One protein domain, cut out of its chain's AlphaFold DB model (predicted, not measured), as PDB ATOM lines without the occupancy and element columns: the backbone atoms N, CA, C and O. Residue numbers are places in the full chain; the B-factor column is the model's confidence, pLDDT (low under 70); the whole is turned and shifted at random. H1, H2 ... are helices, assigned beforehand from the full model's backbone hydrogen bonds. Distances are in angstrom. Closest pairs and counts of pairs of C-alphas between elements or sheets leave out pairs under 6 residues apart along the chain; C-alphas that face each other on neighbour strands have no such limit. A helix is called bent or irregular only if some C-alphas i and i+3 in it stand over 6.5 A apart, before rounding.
ATOM      1  N   ARG A   2     112.467  84.022 158.929       91.31
ATOM      2  CA  ARG A   2     112.947  85.426 159.078       91.31
ATOM      3  C   ARG A   2     114.233  85.764 158.304       91.31
ATOM      4  O   ARG A   2     114.310  86.819 157.691       91.31
ATOM      5  N   ILE A   3     115.211  84.857 158.306       92.56
ATOM      6  CA  ILE A   3     116.485  85.036 157.582       92.56
ATOM      7  C   ILE A   3     116.254  85.077 156.064       92.56
ATOM      8  O   ILE A   3     116.839  85.898 155.367       92.56
ATOM      9  N   LEU A   4     115.334  84.244 155.569       94.25
ATOM     10  CA  LEU A   4     114.961  84.195 154.155       94.25
ATOM     11  C   LEU A   4     114.331  85.522 153.699       94.25
ATOM     12  O   LEU A   4     114.606  85.991 152.602       94.25
ATOM     13  N   LEU A   5     113.563  86.166 154.584       93.38
ATOM     14  CA  LEU A   5     112.998  87.500 154.370       93.38
ATOM     15  C   LEU A   5     114.076  88.596 154.298       93.38
ATOM     16  O   LEU A   5     114.018  89.450 153.420       93.38
ATOM     17  N   TYR A   6     115.079  88.551 155.182       93.38
ATOM     18  CA  TYR A   6     116.215  89.480 155.135       93.38
ATOM     19  C   TYR A   6     117.001  89.348 153.830       93.38
ATOM     20  O   TYR A   6     117.286  90.350 153.178       93.38
ATOM     21  N   ILE A   7     117.301  88.112 153.424       94.62
ATOM     22  CA  ILE A   7     117.992  87.832 152.163       94.62
ATOM     23  C   ILE A   7     117.157  88.315 150.974       94.62
ATOM     24  O   ILE A   7     117.704  88.947 150.075       94.62
ATOM     25  N   ALA A   8     115.840  88.091 150.987       94.69
ATOM     26  CA  ALA A   8     114.948  88.564 149.931       94.69
ATOM     27  C   ALA A   8     114.947  90.098 149.818       94.69
ATOM     28  O   ALA A   8     115.073  90.628 148.719       94.69
ATOM     29  N   ILE A   9     114.875  90.820 150.941       92.94
ATOM     30  CA  ILE A   9     114.922  92.291 150.962       92.94
ATOM     31  C   ILE A   9     116.264  92.820 150.444       92.94
ATOM     32  O   ILE A   9     116.282  93.737 149.625       92.94
ATOM     33  N   ILE A  10     117.382  92.233 150.884       92.12
ATOM     34  CA  ILE A  10     118.722  92.628 150.425       92.12
ATOM     35  C   ILE A  10     118.871  92.351 148.926       92.12
ATOM     36  O   ILE A  10     119.362  93.204 148.188       92.12
ATOM     37  N   SER A  11     118.402  91.191 148.463       93.12
ATOM     38  CA  SER A  11     118.448  90.812 147.051       93.12
ATOM     39  C   SER A  11     117.599  91.744 146.185       93.12
ATOM     40  O   SER A  11     118.076  92.209 145.154       93.12
ATOM     41  N   LEU A  12     116.395  92.115 146.632       91.94
ATOM     42  CA  LEU A  12     115.577  93.118 145.949       91.94
ATOM     43  C   LEU A  12     116.294  94.472 145.886       91.94
ATOM     44  O   LEU A  12     116.387  95.048 144.807       91.94
ATOM     45  N   GLY A  13     116.867  94.947 146.994       87.81
ATOM     46  CA  GLY A  13     117.657  96.183 147.008       87.81
ATOM     47  C   GLY A  13     118.828  96.153 146.016       87.81
ATOM     48  O   GLY A  13     119.035  97.116 145.278       87.81
ATOM     49  N   ALA A  14     119.539  95.028 145.932       88.50
ATOM     50  CA  ALA A  14     120.640  94.832 144.990       88.50
ATOM     51  C   ALA A  14     120.171  94.812 143.523       88.50
ATOM     52  O   ALA A  14     120.793  95.451 142.676       88.50
ATOM     53  N   LEU A  15     119.054  94.141 143.216       88.19
ATOM     54  CA  LEU A  15     118.469  94.119 141.868       88.19
ATOM     55  C   LEU A  15     117.982  95.510 141.433       88.19
ATOM     56  O   LEU A  15     118.197  95.910 140.287       88.19
ATOM     57  N   PHE A  16     117.369  96.269 142.348       84.44
ATOM     58  CA  PHE A  16     116.964  97.658 142.106       84.44
ATOM     59  C   PHE A  16     118.169  98.583 141.888       84.44
ATOM     60  O   PHE A  16     118.120  99.436 141.000       84.44
ATOM     61  N   GLY A  17     119.256  98.391 142.642       82.75
ATOM     62  CA  GLY A  17     120.508  99.129 142.459       82.75
ATOM     63  C   GLY A  17     121.211  98.806 141.136       82.75
ATOM     64  O   GLY A  17     121.673  99.715 140.452       82.75
ATOM     65  N   TYR A  18     121.242  97.532 140.732       80.62
ATOM     66  CA  TYR A  18     121.906  97.085 139.502       80.62
ATOM     67  C   TYR A  18     121.203  97.567 138.232       80.62
ATOM     68  O   TYR A  18     121.850  97.970 137.267       80.62
ATOM     69  N   LYS A  19     119.867  97.564 138.217       77.44
ATOM     70  CA  LYS A  19     119.092  97.836 136.999       77.44
ATOM     71  C   LYS A  19     119.075  99.329 136.599       77.44
ATOM     72  O   LYS A  19     118.415  99.677 135.629       77.44
ATOM     73  N   ASN A  20     119.779 100.214 137.320       68.50
ATOM     74  CA  ASN A  20     119.840 101.673 137.089       68.50
ATOM     75  C   ASN A  20     118.452 102.357 136.993       68.50
ATOM     76  O   ASN A  20     118.332 103.473 136.501       68.50
ATOM     77  N   LEU A  21     117.382 101.710 137.488       63.81
ATOM     78  CA  LEU A  21     116.029 102.293 137.535       63.81
ATOM     79  C   LEU A  21     115.955 103.503 138.471       63.81
ATOM     80  O   LEU A  21     115.020 104.299 138.405       63.81
ATOM     81  N   VAL A  22     116.923 103.614 139.375       67.75
ATOM     82  CA  VAL A  22     117.018 104.681 140.357       67.75
ATOM     83  C   VAL A  22     117.860 105.801 139.754       67.75
ATOM     84  O   VAL A  22     119.065 105.658 139.572       67.75
ATOM     85  N   SER A  23     117.209 106.922 139.437       71.62
ATOM     86  CA  SER A  23     117.871 108.119 138.906       71.62
ATOM     87  C   SER A  23     119.046 108.545 139.794       71.62
ATOM     88  O   SER A  23     118.929 108.512 141.021       71.62
ATOM     89  N   GLN A  24     120.149 109.019 139.200       74.38
ATOM     90  CA  GLN A  24     121.317 109.508 139.953       74.38
ATOM     91  C   GLN A  24     120.959 110.544 141.029       74.38
ATOM     92  O   GLN A  24     121.527 110.520 142.115       74.38
ATOM     93  N   LYS A  25     119.928 111.370 140.799       73.75
ATOM     94  CA  LYS A  25     119.428 112.337 141.794       73.75
ATOM     95  C   LYS A  25     118.953 111.688 143.100       73.75
ATOM     96  O   LYS A  25     118.984 112.328 144.149       73.75
ATOM     97  N   ILE A  26     118.459 110.451 143.035       76.12
ATOM     98  CA  ILE A  26     118.013 109.682 144.201       76.12
ATOM     99  C   ILE A  26     119.224 109.050 144.888       76.12
ATOM    100  O   ILE A  26     119.297 109.093 146.110       76.12
ATOM    101  N   PHE A  27     120.195 108.542 144.119       78.62
ATOM    102  CA  PHE A  27     121.464 108.041 144.656       78.62
ATOM    103  C   PHE A  27     122.229 109.120 145.437       78.62
ATOM    104  O   PHE A  27     122.651 108.863 146.562       78.62
ATOM    105  N   ASP A  28     122.302 110.349 144.920       81.94
ATOM    106  CA  ASP A  28     122.960 111.473 145.607       81.94
ATOM    107  C   ASP A  28     122.265 111.847 146.924       81.94
ATOM    108  O   ASP A  28     122.904 112.218 147.911       81.94
ATOM    109  N   LYS A  29     120.934 111.720 146.973       86.75
ATOM    110  CA  LYS A  29     120.144 111.956 148.192       86.75
ATOM    111  C   LYS A  29     120.086 110.732 149.111       86.75
ATOM    112  O   LYS A  29     119.649 110.867 150.255       86.75
ATOM    113  N   MET A  30     120.552 109.568 148.654       87.19
ATOM    114  CA  MET A  30     120.487 108.313 149.402       87.19
ATOM    115  C   MET A  30     121.340 108.368 150.679       87.19
ATOM    116  O   MET A  30     120.959 107.823 151.711       87.19
ATOM    117  N   ASN A  31     122.451 109.105 150.644       89.44
ATOM    118  CA  ASN A  31     123.272 109.330 151.831       89.44
ATOM    119  C   ASN A  31     122.522 110.153 152.898       89.44
ATOM    120  O   ASN A  31     122.519 109.796 154.075       89.44
ATOM    121  N   ILE A  32     121.811 111.214 152.488       92.88
ATOM    122  CA  ILE A  32     121.004 112.037 153.406       92.88
ATOM    123  C   ILE A  32     119.871 111.209 154.020       92.88
ATOM    124  O   ILE A  32     119.695 111.234 155.237       92.88
ATOM    125  N   ILE A  33     119.108 110.466 153.209       92.62
ATOM    126  CA  ILE A  33     117.988 109.671 153.738       92.62
ATOM    127  C   ILE A  33     118.492 108.573 154.682       92.62
ATOM    128  O   ILE A  33     117.900 108.367 155.739       92.62
ATOM    129  N   GLN A  34     119.618 107.924 154.364       94.12
ATOM    130  CA  GLN A  34     120.232 106.932 155.241       94.12
ATOM    131  C   GLN A  34     120.665 107.557 156.567       94.12
ATOM    132  O   GLN A  34     120.380 106.992 157.619       94.12
ATOM    133  N   TYR A  35     121.300 108.729 156.534       95.75
ATOM    134  CA  TYR A  35     121.713 109.435 157.741       95.75
ATOM    135  C   TYR A  35     120.520 109.798 158.636       95.75
ATOM    136  O   TYR A  35     120.549 109.532 159.837       95.75
ATOM    137  N   VAL A  36     119.437 110.330 158.058       96.94
ATOM    138  CA  VAL A  36     118.204 110.652 158.801       96.94
ATOM    139  C   VAL A  36     117.589 109.392 159.416       96.94
ATOM    140  O   VAL A  36     117.232 109.393 160.594       96.94
ATOM    141  N   CYS A  37     117.519 108.295 158.659       96.25
ATOM    142  CA  CYS A  37     117.041 107.008 159.162       96.25
ATOM    143  C   CYS A  37     117.922 106.459 160.292       96.25
ATOM    144  O   CYS A  37     117.395 105.951 161.279       96.25
ATOM    145  N   LEU A  38     119.249 106.568 160.178       97.25
ATOM    146  CA  LEU A  38     120.181 106.152 161.226       97.25
ATOM    147  C   LEU A  38     119.988 106.973 162.498       97.25
ATOM    148  O   LEU A  38     119.933 106.395 163.580       97.25
ATOM    149  N   LEU A  39     119.838 108.293 162.379       97.50
ATOM    150  CA  LEU A  39     119.584 109.167 163.521       97.50
ATOM    151  C   LEU A  39     118.254 108.811 164.192       97.50
ATOM    152  O   LEU A  39     118.196 108.681 165.413       97.50
ATOM    153  N   PHE A  40     117.207 108.567 163.402       97.88
ATOM    154  CA  PHE A  40     115.914 108.120 163.914       97.88
ATOM    155  C   PHE A  40     116.004 106.759 164.626       97.88
ATOM    156  O   PHE A  40     115.479 106.599 165.726       97.88
ATOM    157  N   LEU A  41     116.709 105.783 164.049       96.88
ATOM    158  CA  LEU A  41     116.928 104.477 164.677       96.88
ATOM    159  C   LEU A  41     117.728 104.593 165.974       96.88
ATOM    160  O   LEU A  41     117.365 103.964 166.968       96.88
ATOM    161  N   LEU A  42     118.778 105.417 165.983       96.44
ATOM    162  CA  LEU A  42     119.579 105.690 167.171       96.44
ATOM    163  C   LEU A  42     118.725 106.332 168.267       96.44
ATOM    164  O   LEU A  42     118.809 105.930 169.425       96.44
ATOM    165  N   PHE A  43     117.857 107.275 167.899       97.38
ATOM    166  CA  PHE A  43     116.912 107.902 168.814       97.38
ATOM    167  C   PHE A  43     115.959 106.875 169.434       97.38
ATOM    168  O   PHE A  43     115.867 106.779 170.657       97.38
ATOM    169  N   VAL A  44     115.301 106.050 168.614       97.00
ATOM    170  CA  VAL A  44     114.398 104.995 169.102       97.00
ATOM    171  C   VAL A  44     115.145 104.001 169.990       97.00
ATOM    172  O   VAL A  44     114.627 103.589 171.028       97.00
ATOM    173  N   MET A  45     116.373 103.630 169.627       94.88
ATOM    174  CA  MET A  45     117.211 102.751 170.439       94.88
ATOM    175  C   MET A  45     117.550 103.388 171.794       94.88
ATOM    176  O   MET A  45     117.427 102.720 172.821       94.88
ATOM    177  N   GLY A  46     117.892 104.677 171.812       93.00
ATOM    178  CA  GLY A  46     118.124 105.451 173.031       93.00
ATOM    179  C   GLY A  46     116.893 105.493 173.936       93.00
ATOM    180  O   GLY A  46     116.998 105.194 175.125       93.00
ATOM    181  N   VAL A  47     115.708 105.755 173.373       95.44
ATOM    182  CA  VAL A  47     114.436 105.718 174.115       95.44
ATOM    183  C   VAL A  47     114.172 104.321 174.680       95.44
ATOM    184  O   VAL A  47     113.871 104.194 175.864       95.44
ATOM    185  N   LYS A  48     114.336 103.259 173.878       93.62
ATOM    186  CA  LYS A  48     114.147 101.868 174.334       93.62
ATOM    187  C   LYS A  48     115.080 101.488 175.483       93.62
ATOM    188  O   LYS A  48     114.665 100.731 176.354       93.62
ATOM    189  N   ILE A  49     116.318 101.977 175.473       91.44
ATOM    190  CA  ILE A  49     117.279 101.767 176.561       91.44
ATOM    191  C   ILE A  49     116.864 102.570 177.800       91.44
ATOM    192  O   ILE A  49     116.841 102.015 178.894       91.44
ATOM    193  N   GLY A  50     116.476 103.837 177.635       89.25
ATOM    194  CA  GLY A  50     116.098 104.722 178.739       89.25
ATOM    195  C   GLY A  50     114.838 104.292 179.495       89.25
ATOM    196  O   GLY A  50     114.745 104.510 180.698       89.25
ATOM    197  N   ILE A  51     113.880 103.640 178.832       93.19
ATOM    198  CA  ILE A  51     112.700 103.075 179.514       93.19
ATOM    199  C   ILE A  51     112.982 101.718 180.174       93.19
ATOM    200  O   ILE A  51     112.179 101.245 180.982       93.19
ATOM    201  N   ASN A  52     114.092 101.063 179.825       92.50
ATOM    202  CA  ASN A  52     114.417  99.735 180.318       92.50
ATOM    203  C   ASN A  52     115.174  99.826 181.652       92.50
ATOM    204  O   ASN A  52     116.363 100.143 181.710       92.50
TER     205      ASN A  52
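Overview. This is residues 2 to 52 of the 95 residues of an uncharacterized protein of Paramaledivibacter caminithermalis DSM 15212 (UniProt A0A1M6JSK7). Two helices make a lopsided open V: the longer, H2, and the shorter, H1, spread apart from a tight loop, residues 19 to 23, at the closed end, with the space between the arms empty. The chain folds back at this loop, and H2, kinked near residue 32, makes most of the longest axis. The printed part has 51 residues with two named helices, H1 then H2, and no named strand; its class is all helix. It is only just extended, close to loose, with a radius of gyration of the C-alphas of 15.0 A, and its outline is only just flat, 44 by 29 by 7 A.

Along the chain. H2, the longest helix, holds residues 24 to 50, from C-alpha 24 at (121.317, 109.508, 139.953) to C-alpha 50 at (116.098, 104.722, 178.739), 39.4 A. It is only just irregular: C-alphas 28 and 31 are 6.6 A apart. H1 holds residues 2 to 18 and is 24.5 A from first to last C-alpha; C-alpha 2 is at (112.947, 85.426, 159.078).

Arrangement. H2 has a kink of 32 degrees near residue 32. H1 and H2 are apart, with no C-alpha of the one within 8 A of the other. A tight link of five residues joins them. Residues 2 to 16 of H1 stand free, and so do residues 28 to 52, of which 28 to 50 belong to H2. In H1 every O i to N i+4 pair is within hydrogen-bond range; in H2, 21 of 23 are.

Size, cuts and confidence. The C-alphas of Lys 19 and Asn 52, the two farthest apart, are 43.6 A from each other. The first and last printed C-alphas, of Arg 2 and Asn 52, are 25.7 A apart. The printed part has no cut and no long link. The mean pLDDT of the printed part is 88.7; residues 20 to 22, in the link, are under 70.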